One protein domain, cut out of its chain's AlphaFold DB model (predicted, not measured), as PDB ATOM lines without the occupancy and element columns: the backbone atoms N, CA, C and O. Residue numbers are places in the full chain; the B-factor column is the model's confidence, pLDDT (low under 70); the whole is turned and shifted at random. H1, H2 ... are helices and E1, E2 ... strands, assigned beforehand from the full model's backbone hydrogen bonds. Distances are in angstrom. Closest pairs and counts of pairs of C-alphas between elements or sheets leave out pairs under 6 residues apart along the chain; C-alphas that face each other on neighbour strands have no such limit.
ATOM      1  N   THR A   3      91.315  58.125 119.401       82.06
ATOM      2  CA  THR A   3      91.495  56.671 119.250       82.06
ATOM      3  C   THR A   3      90.767  56.149 118.012       82.06
ATOM      4  O   THR A   3      89.800  56.758 117.546       82.06
ATOM      5  N   ASP A   4      91.229  55.029 117.467       87.12
ATOM      6  CA  ASP A   4      90.670  54.436 116.254       87.12
ATOM      7  C   ASP A   4      89.339  53.722 116.532       87.12
ATOM      8  O   ASP A   4      89.141  53.084 117.572       87.12
ATOM      9  N   ALA A   5      88.432  53.739 115.549       85.19
ATOM     10  CA  ALA A   5      87.136  53.059 115.649       85.19
ATOM     11  C   ALA A   5      87.257  51.545 115.924       85.19
ATOM     12  O   ALA A   5      86.374  50.962 116.551       85.19
ATOM     13  N   LYS A   6      88.360  50.908 115.496       85.50
ATOM     14  CA  LYS A   6      88.647  49.487 115.758       85.50
ATOM     15  C   LYS A   6      88.908  49.216 117.245       85.50
ATOM     16  O   LYS A   6      88.432  48.217 117.775       85.50
ATOM     17  N   THR A   7      89.603  50.128 117.919       83.25
ATOM     18  CA  THR A   7      89.924  50.031 119.349       83.25
ATOM     19  C   THR A   7      88.670  50.198 120.206       83.25
ATOM     20  O   THR A   7      88.459  49.447 121.155       83.25
ATOM     21  N   ILE A   8      87.783  51.122 119.822       84.94
ATOM     22  CA  ILE A   8      86.482  51.318 120.483       84.94
ATOM     23  C   ILE A   8      85.571  50.108 120.266       84.94
ATOM     24  O   ILE A   8      84.963  49.620 121.213       84.94
ATOM     25  N   ALA A   9      85.510  49.591 119.037       87.25
ATOM     26  CA  ALA A   9      84.735  48.399 118.697       87.25
ATOM     27  C   ALA A   9      85.126  47.195 119.568       87.25
ATOM     28  O   ALA A   9      84.255  46.557 120.159       87.25
ATOM     29  N   HIS A  10      86.432  46.956 119.727       84.56
ATOM     30  CA  HIS A  10      86.961  45.894 120.580       84.56
ATOM     31  C   HIS A  10      86.637  46.106 122.069       84.56
ATOM     32  O   HIS A  10      86.239  45.167 122.746       84.56
ATOM     33  N   ALA A  11      86.763  47.334 122.585       82.31
ATOM     34  CA  ALA A  11      86.521  47.621 124.002       82.31
ATOM     35  C   ALA A  11      85.031  47.580 124.389       82.31
ATOM     36  O   ALA A  11      84.678  47.238 125.516       82.31
ATOM     37  N   VAL A  12      84.143  47.951 123.464       83.25
ATOM     38  CA  VAL A  12      82.700  48.068 123.717       83.25
ATOM     39  C   VAL A  12      81.942  46.787 123.346       83.25
ATOM     40  O   VAL A  12      80.843  46.576 123.863       83.25
ATOM     41  N   GLY A  13      82.528  45.921 122.511       83.00
ATOM     42  CA  GLY A  13      81.898  44.692 122.016       83.00
ATOM     43  C   GLY A  13      80.949  44.934 120.838       83.00
ATOM     44  O   GLY A  13      79.930  44.265 120.712       83.00
ATOM     45  N   LEU A  14      81.247  45.925 119.992       87.94
ATOM     46  CA  LEU A  14      80.449  46.280 118.813       87.94
ATOM     47  C   LEU A  14      81.249  46.067 117.530       87.94
ATOM     48  O   LEU A  14      82.476  46.057 117.542       87.94
ATOM     49  N   THR A  15      80.566  45.956 116.387       87.19
ATOM     50  CA  THR A  15      81.269  45.904 115.099       87.19
ATOM     51  C   THR A  15      81.885  47.264 114.755       87.19
ATOM     52  O   THR A  15      81.323  48.322 115.061       87.19
ATOM     53  N   VAL A  16      83.015  47.252 114.043       85.75
ATOM     54  CA  VAL A  16      83.691  48.478 113.579       85.75
ATOM     55  C   VAL A  16      82.747  49.352 112.745       85.75
ATOM     56  O   VAL A  16      82.735  50.571 112.906       85.75
ATOM     57  N   ARG A  17      81.893  48.741 111.910       82.44
ATOM     58  CA  ARG A  17      80.909  49.455 111.081       82.44
ATOM     59  C   ARG A  17      79.860  50.179 111.929       82.44
ATOM     60  O   ARG A  17      79.525  51.321 111.624       82.44
ATOM     61  N   THR A  18      79.386  49.561 113.011       84.69
ATOM     62  CA  THR A  18      78.438  50.181 113.953       84.69
ATOM     63  C   THR A  18      79.051  51.400 114.643       84.69
ATOM     64  O   THR A  18      78.420  52.455 114.705       84.69
ATOM     65  N   VAL A  19      80.303  51.292 115.101       85.81
ATOM     66  CA  VAL A  19      81.027  52.410 115.729       85.81
ATOM     67  C   VAL A  19      81.266  53.544 114.729       85.81
ATOM     68  O   VAL A  19      81.055  54.704 115.067       85.81
ATOM     69  N   GLN A  20      81.630  53.235 113.480       85.62
ATOM     70  CA  GLN A  20      81.820  54.238 112.426       85.62
ATOM     71  C   GLN A  20      80.520  54.965 112.043       85.62
ATOM     72  O   GLN A  20      80.549  56.170 111.792       85.62
ATOM     73  N   LEU A  21      79.384  54.258 111.993       83.69
ATOM     74  CA  LEU A  21      78.073  54.855 111.710       83.69
ATOM     75  C   LEU A  21      77.624  55.800 112.828       83.69
ATOM     76  O   LEU A  21      77.173  56.905 112.530       83.69
ATOM     77  N   ARG A  22      77.803  55.400 114.094       83.44
ATOM     78  CA  ARG A  22      77.532  56.268 115.250       83.44
ATOM     79  C   ARG A  22      78.469  57.464 115.306       83.44
ATOM     80  O   ARG A  22      78.012  58.582 115.490       83.44
ATOM     81  N   ALA A  23      79.755  57.266 115.032       83.62
ATOM     82  CA  ALA A  23      80.739  58.342 115.063       83.62
ATOM     83  C   ALA A  23      80.458  59.473 114.066       83.62
ATOM     84  O   ALA A  23      80.773  60.618 114.357       83.62
ATOM     85  N   LYS A  24      79.824  59.189 112.920       81.00
ATOM     86  CA  LYS A  24      79.403  60.231 111.967       81.00
ATOM     87  C   LYS A  24      78.229  61.086 112.459       81.00
ATOM     88  O   LYS A  24      78.033  62.167 111.915       81.00
ATOM     89  N   LYS A  25      77.434  60.589 113.411       78.38
ATOM     90  CA  LYS A  25      76.215  61.246 113.906       78.38
ATOM     91  C   LYS A  25      76.378  61.842 115.305       78.38
ATOM     92  O   LYS A  25      75.789  62.876 115.582       78.38
ATOM     93  N   GLU A  26      77.147  61.183 116.168       80.94
ATOM     94  CA  GLU A  26      77.105  61.402 117.621       80.94
ATOM     95  C   GLU A  26      78.446  61.877 118.213       80.94
ATOM     96  O   GLU A  26      78.445  62.459 119.294       80.94
ATOM     97  N   PHE A  27      79.591  61.664 117.545       85.62
ATOM     98  CA  PHE A  27      80.921  61.886 118.144       85.62
ATOM     99  C   PHE A  27      81.789  62.857 117.341       85.62
ATOM    100  O   PHE A  27      81.628  63.030 116.135       85.62
ATOM    101  N   GLN A  28      82.777  63.460 118.005       82.62
ATOM    102  CA  GLN A  28      83.772  64.276 117.315       82.62
ATOM    103  C   GLN A  28      84.791  63.373 116.616       82.62
ATOM    104  O   GLN A  28      85.451  62.549 117.256       82.62
ATOM    105  N   ILE A  29      84.931  63.543 115.300       87.81
ATOM    106  CA  ILE A  29      85.808  62.732 114.449       87.81
ATOM    107  C   ILE A  29      86.841  63.582 113.713       87.81
ATOM    108  O   ILE A  29      86.578  64.726 113.343       87.81
ATOM    109  N   ARG A  30      88.005  62.995 113.429       83.50
ATOM    110  CA  ARG A  30      88.992  63.542 112.489       83.50
ATOM    111  C   ARG A  30      89.481  62.458 111.535       83.50
ATOM    112  O   ARG A  30      89.539  61.283 111.894       83.50
ATOM    113  N   LYS A  31      89.826  62.849 110.309       80.19
ATOM    114  CA  LYS A  31      90.396  61.944 109.301       80.19
ATOM    115  C   LYS A  31      91.917  61.960 109.424       80.19
ATOM    116  O   LYS A  31      92.493  63.042 109.449       80.19
ATOM    117  N   LYS A  32      92.540  60.783 109.494       63.97
ATOM    118  CA  LYS A  32      94.004  60.662 109.582       63.97
ATOM    119  C   LYS A  32      94.644  60.623 108.192       63.97
ATOM    120  O   LYS A  32      95.516  61.429 107.931       63.97
ATOM    121  N   ASP A  33      94.102  59.803 107.280       56.91
ATOM    122  CA  ASP A  33      94.665  59.585 105.930       56.91
ATOM    123  C   ASP A  33      93.580  59.375 104.846       56.91
ATOM    124  O   ASP A  33      93.672  58.503 103.982       56.91
ATOM    125  N   GLY A  34      92.455  60.094 104.937       56.31
ATOM    126  CA  GLY A  34      91.338  60.004 103.977       56.31
ATOM    127  C   GLY A  34      90.482  58.725 104.055       56.31
ATOM    128  O   GLY A  34      89.291  58.789 103.750       56.31
ATOM    129  N   LYS A  35      91.036  57.599 104.530       56.38
ATOM    130  CA  LYS A  35      90.352  56.295 104.683       56.38
ATOM    131  C   LYS A  35      90.041  55.899 106.138       56.38
ATOM    132  O   LYS A  35      89.071  55.183 106.367       56.38
ATOM    133  N   SER A  36      90.818  56.365 107.116       71.31
ATOM    134  CA  SER A  36      90.669  56.040 108.546       71.31
ATOM    135  C   SER A  36      90.094  57.216 109.349       71.31
ATOM    136  O   SER A  36      90.453  58.377 109.120       71.31
ATOM    137  N   ILE A  37      89.187  56.913 110.288       82.38
ATOM    138  CA  ILE A  37      88.603  57.890 111.218       82.38
ATOM    139  C   ILE A  37      89.114  57.655 112.640       82.38
ATOM    140  O   ILE A  37      89.058  56.537 113.156       82.38
ATOM    141  N   GLU A  38      89.564  58.734 113.271       87.12
ATOM    142  CA  GLU A  38      89.871  58.793 114.696       87.12
ATOM    143  C   GLU A  38      88.728  59.506 115.423       87.12
ATOM    144  O   GLU A  38      88.210  60.517 114.942       87.12
ATOM    145  N   ILE A  39      88.340  58.986 116.586       85.50
ATOM    146  CA  ILE A  39      87.233  59.484 117.407       85.50
ATOM    147  C   ILE A  39      87.799  60.106 118.686       85.50
ATOM    148  O   ILE A  39      88.698  59.549 119.326       85.50
ATOM    149  N   TYR A  40      87.289  61.278 119.058       84.62
ATOM    150  CA  TYR A  40      87.700  61.986 120.262       84.62
ATOM    151  C   TYR A  40      87.114  61.297 121.499       84.62
ATOM    152  O   TYR A  40      85.901  61.280 121.698       84.62
ATOM    153  N   VAL A  41      87.976  60.744 122.351       77.88
ATOM    154  CA  VAL A  41      87.580  59.921 123.506       77.88
ATOM    155  C   VAL A  41      86.608  60.640 124.461       77.88
ATOM    156  O   VAL A  41      85.624  60.012 124.840       77.88
ATOM    157  N   PRO A  42      86.783  61.936 124.803       78.81
ATOM    158  CA  PRO A  42      85.824  62.646 125.659       78.81
ATOM    159  C   PRO A  42      84.436  62.862 125.045       78.81
ATOM    160  O   PRO A  42      83.507  63.174 125.776       78.81
ATOM    161  N   SER A  43      84.286  62.709 123.723       79.81
ATOM    162  CA  SER A  43      82.970  62.775 123.070       79.81
ATOM    163  C   SER A  43      82.188  61.459 123.142       79.81
ATOM    164  O   SER A  43      81.036  61.423 122.732       79.81
ATOM    165  N   LEU A  44      82.795  60.377 123.649       82.06
ATOM    166  CA  LEU A  44      82.126  59.083 123.806       82.06
ATOM    167  C   LEU A  44      81.225  59.063 125.052       82.06
ATOM    168  O   LEU A  44      81.522  59.763 126.020       82.06
ATOM    169  N   PRO A  45      80.193  58.203 125.099       81.44
ATOM    170  CA  PRO A  45      79.393  58.001 126.301       81.44
ATOM    171  C   PRO A  45      80.258  57.554 127.496       81.44
ATOM    172  O   PRO A  45      81.210  56.790 127.287       81.44
ATOM    173  N   PRO A  46      79.922  57.953 128.738       72.81
ATOM    174  CA  PRO A  46      80.694  57.608 129.937       72.81
ATOM    175  C   PRO A  46      80.994  56.109 130.058       72.81
ATOM    176  O   PRO A  46      82.133  55.729 130.330       72.81
ATOM    177  N   ASP A  47      80.017  55.258 129.737       77.25
ATOM    178  CA  ASP A  47      80.132  53.794 129.775       77.25
ATOM    179  C   ASP A  47      81.202  53.252 128.816       77.25
ATOM    180  O   ASP A  47      81.897  52.274 129.104       77.25
ATOM    181  N   TRP A  48      81.357  53.883 127.649       83.38
ATOM    182  CA  TRP A  48      82.362  53.493 126.658       83.38
ATOM    183  C   TRP A  48      83.747  53.959 127.089       83.38
ATOM    184  O   TRP A  48      84.718  53.227 126.902       83.38
ATOM    185  N   GLN A  49      83.838  55.132 127.721       75.44
ATOM    186  CA  GLN A  49      85.081  55.620 128.313       75.44
ATOM    187  C   GLN A  49      85.564  54.681 129.429       75.44
ATOM    188  O   GLN A  49      86.746  54.337 129.468       75.44
ATOM    189  N   THR A  50      84.658  54.183 130.282       72.50
ATOM    190  CA  THR A  50      85.008  53.219 131.342       72.50
ATOM    191  C   THR A  50      85.457  51.878 130.768       72.50
ATOM    192  O   THR A  50      86.429  51.297 131.250       72.50
ATOM    193  N   LYS A  51      84.788  51.384 129.718       79.00
ATOM    194  CA  LYS A  51      85.186  50.149 129.023       79.00
ATOM    195  C   LYS A  51      86.545  50.282 128.328       79.00
ATOM    196  O   LYS A  51      87.360  49.370 128.418       79.00
ATOM    197  N   LEU A  52      86.828  51.427 127.703       77.38
ATOM    198  CA  LEU A  52      88.133  51.725 127.101       77.38
ATOM    199  C   LEU A  52      89.255  51.819 128.141       77.38
ATOM    200  O   LEU A  52      90.360  51.343 127.882       77.38
ATOM    201  N   ALA A  53      88.970  52.390 129.313       69.25
ATOM    202  CA  ALA A  53      89.910  52.428 130.429       69.25
ATOM    203  C   ALA A  53      90.191  51.018 130.985       69.25
ATOM    204  O   ALA A  53      91.349  50.657 131.180       69.25
ATOM    205  N   LYS A  54      89.155  50.183 131.163       69.38
ATOM    206  CA  LYS A  54      89.295  48.785 131.620       69.38
ATOM    207  C   LYS A  54      90.019  47.884 130.617       69.38
ATOM    208  O   LYS A  54      90.733  46.980 131.029       69.38
ATOM    209  N   ALA A  55      89.870  48.137 129.317       68.19
ATOM    210  CA  ALA A  55      90.548  47.391 128.257       68.19
ATOM    211  C   ALA A  55      92.040  47.758 128.091       68.19
ATOM    212  O   ALA A  55      92.677  47.289 127.152       68.19
ATOM    213  N   GLY A  56      92.598  48.629 128.946       60.66
ATOM    214  CA  GLY A  56      94.002  49.052 128.879       60.66
ATOM    215  C   GLY A  56      94.344  49.929 127.667       60.66
ATOM    216  O   GLY A  56      95.507  50.247 127.445       60.66
ATOM    217  N   ALA A  57      93.343  50.353 126.887       58.41
ATOM    218  CA  ALA A  57      93.527  51.165 125.681       58.41
ATOM    219  C   ALA A  57      93.744  52.661 125.983       58.41
ATOM    220  O   ALA A  57      94.032  53.444 125.077       58.41
ATOM    221  N   ILE A  58      93.594  53.063 127.249       53.06
ATOM    222  CA  ILE A  58      93.818  54.422 127.743       53.06
ATOM    223  C   ILE A  58      94.683  54.328 129.002       53.06
ATOM    224  O   ILE A  58      94.211  53.894 130.049       53.06
ATOM    225  N   VAL A  59      95.939  54.767 128.909       47.75
ATOM    226  CA  VAL A  59      96.795  54.990 130.081       47.75
ATOM    227  C   VAL A  59      96.531  56.412 130.604       47.75
ATOM    228  O   VAL A  59      96.643  57.365 129.824       47.75
ATOM    229  N   PRO A  60      96.162  56.601 131.886       41.12
ATOM    230  CA  PRO A  60      95.989  57.927 132.471       41.12
ATOM    231  C   PRO A  60      97.302  58.721 132.436       41.12
ATOM    232  O   PRO A  60      98.350  58.240 132.864       41.12
ATOM    233  N   VAL A  61      97.240  59.971 131.967       39.81
ATOM    234  CA  VAL A  61      98.400  60.879 131.834       39.81
ATOM    235  C   VAL A  61      99.151  61.070 133.166       39.81
ATOM    236  O   VAL A  61     100.363  61.276 133.173       39.81
ATOM    237  N   SER A  62      98.457  60.925 134.299       43.31
ATOM    238  CA  SER A  62      99.017  61.016 135.654       43.31
ATOM    239  C   SER A  62     100.020  59.904 135.997       43.31
ATOM    240  O   SER A  62     100.994  60.164 136.704       43.31
ATOM    241  N   GLN A  63      99.845  58.688 135.468       42.91
ATOM    242  CA  GLN A  63     100.787  57.579 135.683       42.91
ATOM    243  C   GLN A  63     102.009  57.645 134.755       42.91
ATOM    244  O   GLN A  63     103.076  57.180 135.135       42.91
ATOM    245  N   MET A  64     101.902  58.284 133.582       38.25
ATOM    246  CA  MET A  64     103.060  58.530 132.707       38.25
ATOM    247  C   MET A  64     103.977  59.652 133.211       38.25
ATOM    248  O   MET A  64     105.184  59.612 132.982       38.25
ATOM    249  N   LEU A  65     103.423  60.668 133.879       35.47
ATOM    250  CA  LEU A  65     104.199  61.811 134.370       35.47
ATOM    251  C   LEU A  65     105.095  61.445 135.559       35.47
ATOM    252  O   LEU A  65     106.205  61.959 135.650       35.47
ATOM    253  N   SER A  66     104.657  60.542 136.437       41.69
ATOM    254  CA  SER A  66     105.403  60.140 137.642       41.69
ATOM    255  C   SER A  66     106.590  59.208 137.365       41.69
ATOM    256  O   SER A  66     107.512  59.152 138.172       41.69
ATOM    257  N   SER A  67     106.618  58.533 136.212       37.41
ATOM    258  CA  SER A  67     107.730  57.676 135.772       37.41
ATOM    259  C   SER A  67     108.816  58.405 134.965       37.41
ATOM    260  O   SER A  67     109.773  57.779 134.514       37.41
ATOM    261  N   LEU A  68     108.662  59.712 134.723       38.56
ATOM    262  CA  LEU A  68     109.565  60.515 133.895       38.56
ATOM    263  C   LEU A  68     110.399  61.472 134.752       38.56
ATOM    264  O   LEU A  68     109.925  62.016 135.746       38.56
ATOM    265  N   THR A  69     111.646  61.711 134.340       43.44
ATOM    266  CA  THR A  69     112.546  62.659 135.011       43.44
ATOM    267  C   THR A  69     111.959  64.085 135.028       43.44
ATOM    268  O   THR A  69     111.219  64.450 134.108       43.44
ATOM    269  N   PRO A  70     112.301  64.938 136.018       42.91
ATOM    270  CA  PRO A  70     111.738  66.293 136.154       42.91
ATOM    271  C   PRO A  70     111.889  67.149 134.887       42.91
ATOM    272  O   PRO A  70     111.001  67.906 134.505       42.91
ATOM    273  N   SER A  71     112.990  66.961 134.159       43.00
ATOM    274  CA  SER A  71     113.260  67.603 132.873       43.00
ATOM    275  C   SER A  71     112.335  67.127 131.742       43.00
ATOM    276  O   SER A  71     112.002  67.909 130.854       43.00
ATOM    277  N   ALA A  72     111.859  65.881 131.774       38.34
ATOM    278  CA  ALA A  72     110.869  65.367 130.830       38.34
ATOM    279  C   ALA A  72     109.433  65.814 131.177       38.34
ATOM    280  O   ALA A  72     108.640  66.045 130.264       38.34
ATOM    281  N   GLN A  73     109.111  66.033 132.459       40.06
ATOM    282  CA  GLN A  73     107.819  66.595 132.886       40.06
ATOM    283  C   GLN A  73     107.608  68.032 132.374       40.06
ATOM    284  O   GLN A  73     106.535  68.350 131.862       40.06
ATOM    285  N   VAL A  74     108.652  68.869 132.399       44.28
ATOM    286  CA  VAL A  74     108.627  70.246 131.857       44.28
ATOM    287  C   VAL A  74     108.416  70.259 130.331       44.28
ATOM    288  O   VAL A  74     107.708  71.108 129.784       44.28
ATOM    289  N   ILE A  75     108.965  69.272 129.615       41.78
ATOM    290  CA  ILE A  75     108.780  69.123 128.160       41.78
ATOM    291  C   ILE A  75     107.351  68.665 127.817       41.78
ATOM    292  O   ILE A  75     106.803  69.037 126.779       41.78
ATOM    293  N   VAL A  76     106.718  67.868 128.681       36.53
ATOM    294  CA  VAL A  76     105.331  67.412 128.491       36.53
ATOM    295  C   VAL A  76     104.328  68.513 128.851       36.53
ATOM    296  O   VAL A  76     103.367  68.710 128.107       36.53
ATOM    297  N   GLN A  77     104.576  69.295 129.907       38.03
ATOM    298  CA  GLN A  77     103.773  70.483 130.228       38.03
ATOM    299  C   GLN A  77     103.854  71.549 129.126       38.03
ATOM    300  O   GLN A  77     102.821  72.084 128.728       38.03
ATOM    301  N   SER A  78     105.037  71.778 128.542       39.50
ATOM    302  CA  SER A  78     105.194  72.727 127.427       39.50
ATOM    303  C   SER A  78     104.569  72.252 126.107       39.50
ATOM    304  O   SER A  78     104.219  73.073 125.260       39.50
ATOM    305  N   LYS A  79     104.345  70.939 125.929       39.75
ATOM    306  CA  LYS A  79     103.570  70.389 124.801       39.75
ATOM    307  C   LYS A  79     102.054  70.567 124.946       39.75
ATOM    308  O   LYS A  79     101.371  70.576 123.925       39.75
ATOM    309  N   LEU A  80     101.518  70.697 126.165       35.56
ATOM    310  CA  LEU A  80     100.085  70.947 126.382       35.56
ATOM    311  C   LEU A  80      99.696  72.418 126.158       35.56
ATOM    312  O   LEU A  80      98.546  72.696 125.825       35.56
ATOM    313  N   SER A  81     100.638  73.356 126.280       36.97
ATOM    314  CA  SER A  81     100.421  74.792 126.078       36.97
ATOM    315  C   SER A  81     100.856  75.248 124.679       36.97
ATOM    316  O   SER A  81     101.803  76.018 124.529       36.97
ATOM    317  N   LEU A  82     100.193  74.766 123.627       40.06
ATOM    318  CA  LEU A  82     100.482  75.187 122.251       40.06
ATOM    319  C   LEU A  82      99.363  76.049 121.666       40.06
ATOM    320  O   LEU A  82      98.554  75.609 120.853       40.06
ATOM    321  N   GLY A  83      99.396  77.334 122.030       39.25
ATOM    322  CA  GLY A  83      99.024  78.394 121.093       39.25
ATOM    323  C   GLY A  83      99.977  78.383 119.888       39.25
ATOM    324  O   GLY A  83     101.106  77.904 119.994       39.25
ATOM    325  N   LYS A  84      99.512  78.853 118.721       46.81
ATOM    326  CA  LYS A  84     100.223  78.800 117.427       46.81
ATOM    327  C   LYS A  84     101.708  79.207 117.549       46.81
ATOM    328  O   LYS A  84     102.021  80.393 117.549       46.81
ATOM    329  N   LEU A  85     102.620  78.228 117.585       58.38
ATOM    330  CA  LEU A  85     104.061  78.462 117.420       58.38
ATOM    331  C   LEU A  85     104.307  79.169 116.088       58.38
ATOM    332  O   LEU A  85     103.830  78.691 115.050       58.38
ATOM    333  N   THR A  86     105.087  80.249 116.123       66.94
ATOM    334  CA  THR A  86     105.577  80.932 114.917       66.94
ATOM    335  C   THR A  86     106.499  80.006 114.118       66.94
ATOM    336  O   THR A  86     107.175  79.147 114.694       66.94
ATOM    337  N   ASP A  87     106.568  80.170 112.794       70.38
ATOM    338  CA  ASP A  87     107.409  79.319 111.933       70.38
ATOM    339  C   ASP A  87     108.888  79.349 112.343       70.38
ATOM    340  O   ASP A  87     109.583  78.333 112.293       70.38
ATOM    341  N   THR A  88     109.356  80.481 112.867       74.75
ATOM    342  CA  THR A  88     110.704  80.647 113.416       74.75
ATOM    343  C   THR A  88     110.933  79.785 114.657       74.75
ATOM    344  O   THR A  88     111.991  79.172 114.797       74.75
ATOM    345  N   GLN A  89     109.948  79.690 115.557       73.38
ATOM    346  CA  GLN A  89     110.029  78.823 116.736       73.38
ATOM    347  C   GLN A  89     109.970  77.342 116.347       73.38
ATOM    348  O   GLN A  89     110.709  76.542 116.916       73.38
ATOM    349  N   ARG A  90     109.171  76.972 115.335       75.50
ATOM    350  CA  ARG A  90     109.129  75.595 114.803       75.50
ATOM    351  C   ARG A  90     110.470  75.174 114.210       75.50
ATOM    352  O   ARG A  90     110.955  74.097 114.542       75.50
ATOM    353  N   LYS A  91     111.097  76.038 113.402       80.12
ATOM    354  CA  LYS A  91     112.442  75.801 112.851       80.12
ATOM    355  C   LYS A  91     113.479  75.614 113.962       80.12
ATOM    356  O   LYS A  91     114.224  74.640 113.944       80.12
ATOM    357  N   ARG A  92     113.487  76.481 114.982       82.19
ATOM    358  CA  ARG A  92     114.421  76.354 116.119       82.19
ATOM    359  C   ARG A  92     114.170  75.082 116.940       82.19
ATOM    360  O   ARG A  92     115.128  74.437 117.353       82.19
ATOM    361  N   LEU A  93     112.913  74.674 117.125       80.44
ATOM    362  CA  LEU A  93     112.568  73.418 117.799       80.44
ATOM    363  C   LEU A  93     113.014  72.188 116.986       80.44
ATOM    364  O   LEU A  93     113.504  71.213 117.556       80.44
ATOM    365  N   ALA A  94     112.888  72.236 115.656       80.19
ATOM    366  CA  ALA A  94     113.368  71.187 114.755       80.19
ATOM    367  C   ALA A  94     114.897  71.035 114.831       80.19
ATOM    368  O   ALA A  94     115.398  69.925 114.994       80.19
ATOM    369  N   ILE A  95     115.636  72.150 114.832       83.75
ATOM    370  CA  ILE A  95     117.096  72.146 115.012       83.75
ATOM    371  C   ILE A  95     117.473  71.543 116.374       83.75
ATOM    372  O   ILE A  95     118.334  70.668 116.445       83.75
ATOM    373  N   ALA A  96     116.804  71.951 117.459       83.50
ATOM    374  CA  ALA A  96     117.087  71.445 118.805       83.50
ATOM    375  C   ALA A  96     116.766  69.948 118.981       83.50
ATOM    376  O   ALA A  96     117.473  69.238 119.699       83.50
ATOM    377  N   THR A  97     115.703  69.454 118.342       81.62
ATOM    378  CA  THR A  97     115.318  68.033 118.395       81.62
ATOM    379  C   THR A  97     116.273  67.158 117.590       81.62
ATOM    380  O   THR A  97     116.727  66.136 118.102       81.62
ATOM    381  N   GLN A  98     116.658  67.586 116.386       83.06
ATOM    382  CA  GLN A  98     117.637  66.873 115.564       83.06
ATOM    383  C   GLN A  98     119.041  66.901 116.181       83.06
ATOM    384  O   GLN A  98     119.747  65.898 116.147       83.06
ATOM    385  N   PHE A  99     119.426  67.990 116.855       84.69
ATOM    386  CA  PHE A  99     120.685  68.048 117.602       84.69
ATOM    387  C   PHE A  99     120.801  66.928 118.653       84.69
ATOM    388  O   PHE A  99     121.884  66.369 118.827       84.69
ATOM    389  N   LYS A 100     119.691  66.548 119.308       81.88
ATOM    390  CA  LYS A 100     119.644  65.438 120.281       81.88
ATOM    391  C   LYS A 100     119.683  64.050 119.627       81.88
ATOM    392  O   LYS A 100     120.158  63.109 120.254       81.88
ATOM    393  N   GLN A 101     119.234  63.914 118.379       83.12
ATOM    394  CA  GLN A 101     119.203  62.653 117.619       83.12
ATOM    395  C   GLN A 101     120.516  62.395 116.866       83.12
ATOM    396  O   GLN A 101     120.526  62.064 115.683       83.12
ATOM    397  N   LYS A 102     121.648  62.573 117.546       84.62
ATOM    398  CA  LYS A 102     122.966  62.353 116.952       84.62
ATOM    399  C   LYS A 102     123.165  60.858 116.608       84.62
ATOM    400  O   LYS A 102     123.061  60.036 117.520       84.62
ATOM    401  N   PRO A 103     123.540  60.498 115.365       80.31
ATOM    402  CA  PRO A 103     123.846  59.116 114.993       80.31
ATOM    403  C   PRO A 103     125.040  58.536 115.768       80.31
ATOM    404  O   PRO A 103     126.067  59.202 115.961       80.31
ATOM    405  N   THR A 104     124.925  57.280 116.200       65.88
ATOM    406  CA  THR A 104     125.982  56.527 116.889       65.88
ATOM    407  C   THR A 104     127.181  56.331 115.953       65.88
ATOM    408  O   THR A 104     127.041  55.756 114.881       65.88
ATOM    409  N   GLY A 105     128.360  56.840 116.338       75.06
ATOM    410  CA  GLY A 105     129.608  56.741 115.559       75.06
ATOM    411  C   GLY A 105     130.094  58.040 114.895       75.06
ATOM    412  O   GLY A 105     131.271  58.140 114.562       75.06
ATOM    413  N   MET A 106     129.254  59.076 114.768       81.81
ATOM    414  CA  MET A 106     129.650  60.360 114.156       81.81
ATOM    415  C   MET A 106     130.313  61.314 115.169       81.81
ATOM    416  O   MET A 106     129.937  61.356 116.348       81.81
ATOM    417  N   LYS A 107     131.281  62.143 114.750       82.31
ATOM    418  CA  LYS A 107     131.858  63.193 115.617       82.31
ATOM    419  C   LYS A 107     130.855  64.339 115.816       82.31
ATOM    420  O   LYS A 107     130.123  64.714 114.909       82.31
ATOM    421  N   SER A 114     126.643  69.383 109.607       83.50
ATOM    422  CA  SER A 114     125.551  68.844 108.788       83.50
ATOM    423  C   SER A 114     124.211  69.520 109.102       83.50
ATOM    424  O   SER A 114     123.517  69.959 108.187       83.50
ATOM    425  N   LEU A 115     123.877  69.706 110.385       84.69
ATOM    426  CA  LEU A 115     122.654  70.405 110.802       84.69
ATOM    427  C   LEU A 115     122.652  71.893 110.430       84.69
ATOM    428  O   LEU A 115     121.613  72.422 110.039       84.69
ATOM    429  N   ALA A 116     123.803  72.556 110.545       85.75
ATOM    430  CA  ALA A 116     124.008  73.941 110.132       85.75
ATOM    431  C   ALA A 116     123.723  74.118 108.633       85.75
ATOM    432  O   ALA A 116     122.961  75.003 108.249       85.75
ATOM    433  N   SER A 117     124.246  73.214 107.798       85.06
ATOM    434  CA  SER A 117     123.986  73.212 106.356       85.06
ATOM    435  C   SER A 117     122.539  72.848 106.005       85.06
ATOM    436  O   SER A 117     121.995  73.416 105.065       85.06
ATOM    437  N   LEU A 118     121.906  71.925 106.738       84.25
ATOM    438  CA  LEU A 118     120.538  71.467 106.463       84.25
ATOM    439  C   LEU A 118     119.481  72.550 106.729       84.25
ATOM    440  O   LEU A 118     118.475  72.615 106.026       84.25
ATOM    441  N   HIS A 119     119.690  73.376 107.758       82.50
ATOM    442  CA  HIS A 119     118.740  74.418 108.171       82.50
ATOM    443  C   HIS A 119     119.149  75.835 107.763       82.50
ATOM    444  O   HIS A 119     118.455  76.778 108.140       82.50
ATOM    445  N   ASP A 120     120.246  75.974 107.015       85.44
ATOM    446  CA  ASP A 120     120.825  77.256 106.594       85.44
ATOM    447  C   ASP A 120     121.108  78.199 107.783       85.44
ATOM    448  O   ASP A 120     120.626  79.329 107.876       85.44
ATOM    449  N   VAL A 121     121.845  77.693 108.780       87.56
ATOM    450  CA  VAL A 121     122.204  78.447 109.993       87.56
ATOM    451  C   VAL A 121     123.661  78.194 110.373       87.56
ATOM    452  O   VAL A 121     124.195  77.120 110.133       87.56
ATOM    453  N   SER A 122     124.318  79.150 111.032       89.06
ATOM    454  CA  SER A 122     125.698  78.975 111.503       89.06
ATOM    455  C   SER A 122     125.842  77.847 112.540       89.06
ATOM    456  O   SER A 122     124.958  77.645 113.380       89.06
ATOM    457  N   GLU A 123     127.006  77.182 112.578       86.56
ATOM    458  CA  GLU A 123     127.333  76.176 113.609       86.56
ATOM    459  C   GLU A 123     127.142  76.744 115.035       86.56
ATOM    460  O   GLU A 123     126.591  76.086 115.921       86.56
ATOM    461  N   THR A 124     127.497  78.018 115.244       86.88
ATOM    462  CA  THR A 124     127.289  78.750 116.508       86.88
ATOM    463  C   THR A 124     125.815  78.892 116.886       86.88
ATOM    464  O   THR A 124     125.462  78.808 118.064       86.88
ATOM    465  N   SER A 125     124.931  79.070 115.905       83.56
ATOM    466  CA  SER A 125     123.493  79.178 116.138       83.56
ATOM    467  C   SER A 125     122.872  77.835 116.489       83.56
ATOM    468  O   SER A 125     121.996  77.807 117.347       83.56
ATOM    469  N   VAL A 126     123.348  76.732 115.904       84.38
ATOM    470  CA  VAL A 126     122.910  75.376 116.271       84.38
ATOM    471  C   VAL A 126     123.236  75.091 117.741       84.38
ATOM    472  O   VAL A 126     122.352  74.681 118.492       84.38
ATOM    473  N   TYR A 127     124.458  75.402 118.192       86.81
ATOM    474  CA  TYR A 127     124.831  75.276 119.609       86.81
ATOM    475  C   TYR A 127     124.005  76.183 120.529       86.81
ATOM    476  O   TYR A 127     123.548  75.738 121.583       86.81
ATOM    477  N   ARG A 128     123.777  77.443 120.134       81.75
ATOM    478  CA  ARG A 128     122.939  78.384 120.892       81.75
ATOM    479  C   ARG A 128     121.501  77.879 121.020       81.75
ATOM    480  O   ARG A 128     120.965  77.892 122.119       81.75
ATOM    481  N   ILE A 129     120.900  77.407 119.928       83.19
ATOM    482  CA  ILE A 129     119.531  76.873 119.896       83.19
ATOM    483  C   ILE A 129     119.423  75.606 120.751       83.19
ATOM    484  O   ILE A 129     118.470  75.466 121.511       83.19
ATOM    485  N   ALA A 130     120.407  74.706 120.683       81.50
ATOM    486  CA  ALA A 130     120.444  73.521 121.536       81.50
ATOM    487  C   ALA A 130     120.496  73.897 123.028       81.50
ATOM    488  O   ALA A 130     119.724  73.361 123.821       81.50
ATOM    489  N   LYS A 131     121.330  74.880 123.392       81.44
ATOM    490  CA  LYS A 131     121.437  75.394 124.766       81.44
ATOM    491  C   LYS A 131     120.152  76.090 125.233       81.44
ATOM    492  O   LYS A 131     119.680  75.819 126.328       81.44
ATOM    493  N   GLU A 132     119.563  76.949 124.401       74.81
ATOM    494  CA  GLU A 132     118.286  77.631 124.678       74.81
ATOM    495  C   GLU A 132     117.108  76.639 124.815       74.81
ATOM    496  O   GLU A 132     116.148  76.913 125.536       74.81
ATOM    497  N   ALA A 133     117.162  75.487 124.134       73.88
ATOM    498  CA  ALA A 133     116.174  74.415 124.266       73.88
ATOM    499  C   ALA A 133     116.357  73.589 125.545       73.88
ATOM    500  O   ALA A 133     115.372  73.119 126.109       73.88
ATOM    501  N   GLU A 134     117.595  73.395 126.002       68.88
ATOM    502  CA  GLU A 134     117.889  72.743 127.283       68.88
ATOM    503  C   GLU A 134     117.457  73.600 128.476       68.88
ATOM    504  O   GLU A 134     116.948  73.060 129.453       68.88
ATOM    505  N   THR A 135     117.585  74.928 128.381       61.53
ATOM    506  CA  THR A 135     117.159  75.866 129.433       61.53
ATOM    507  C   THR A 135     115.671  76.230 129.389       61.53
ATOM    508  O   THR A 135     115.202  76.951 130.263       61.53
ATOM    509  N   GLY A 136     114.919  75.777 128.378       61.66
ATOM    510  CA  GLY A 136     113.493  76.097 128.206       61.66
ATOM    511  C   GLY A 136     113.193  77.502 127.653       61.66
ATOM    512  O   GLY A 136     112.039  77.809 127.360       61.66
TER     513      GLY A 136
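AT A GLANCE: This is residues 3 to 107 and 114 to 136 of the 700 residues of the protein "DDE_2 domain-containing protein" of Sphaerochaeta coccoides (strain ATCC BAA-1237 / DSM 17374 / SPN1) (UniProt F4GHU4). Two small lobes lie at opposite ends of an elongated model, joined by a thin bridge that holds the helices H4 and H5. One lobe has the short hairpin E1 and E2 with H1, H2 and H3; the other is three helices, H6, H7 and H8, with H8 crossing H6 and residues 101 to 107 sticking out. The printed part has 128 residues, with eight named helices and two named strands in the order H1 H2 E1 E2 H3 H4 H5 H6 H7 H8; the sheet E1 - E2 is antiparallel and the class is mostly helix. The whole is only just loose, close to extended, with a radius of gyration of the C-alphas of 20.5 A and spans of 57 by 35 by 33 A.

IN THESE COORDINATES: The strands are E1, residues 29 to 31, and E2, residues 37 to 40, 10.0 A long. H1 is residues 5 to 12, beginning at C-alpha 5 (87.136, 53.059, 115.649). H2 is residues 16 to 26, 15.1 A long, and H3 is residues 46 to 54, 12.4 A long. H4 is residues 61 to 66 and H5 residues 70 to 80, 15.9 A long. H6, residues 87 to 100, is the longest helix at 20.3 A. H7 is residues 114 to 119. H8, residues 123 to 134, is 17.0 A long and ends at C-alpha 134 (117.889, 72.743, 127.283).

HOW THE PARTS SIT: E1 and E2 form a hairpin, with N 30 and O 38 at 2.9 A and N 38 and O 30 at 2.9 A, both within hydrogen-bond range. Residues 3 to 4 pair antiparallel with residues 38 to 39 of E2. The closest C-alphas of H2 and E2, Ala 23 and Ile 39, are 7.0 A apart. H1 touches H2 about perpendicular at 82 degrees, closest at the C-alphas of Ala 9 and Val 16, 5.2 A. H1 also touches H3 about perpendicular at 90 degrees, closest at the C-alphas of Ala 11 and Leu 52, 5.4 A. H3 and H4 are apart. H4 and H5 are close but not clearly touching, with the C-alphas of Leu 65 and Gln 73 closest at 6.2 A, and H5 and H6 are apart. H6 touches H8 about perpendicular at 89 degrees, closest at the C-alphas of Ala 96 and Ala 130, 4.8 A. H6 touches H7 at a shallow tilt of 15 degrees, opposite ways, closest at the C-alphas of Ile 95 and Leu 115, 7.2 A. H8 touches H7 with residues 123 to 126 alone, closest at the C-alphas of Ala 116 and Glu 123, 5.3 A. Every O i to N i+4 pair is within hydrogen-bond range in H1, H3, H7 and H8, against 6 of 7 in H2, 1 of 2 in H4, 6 of 7 in H5 and 9 of 10 in H6.

THE WHOLE: The two C-alphas farthest apart, those of Leu 14 and Thr 124, are 57.0 A apart. Residues 108 to 113 are not printed, and C-alphas 107 and 114 are 10.9 A apart across this cut, in the link from H6 to H7. Of the links that are printed whole, none is long. Residues 79 to 84, of which 79 to 80 belong to H5, stand free. The mean pLDDT of the printed part is 71.2, and it is under 70 at residues 32 to 35, 53 to 86, 104 and 134 to 136.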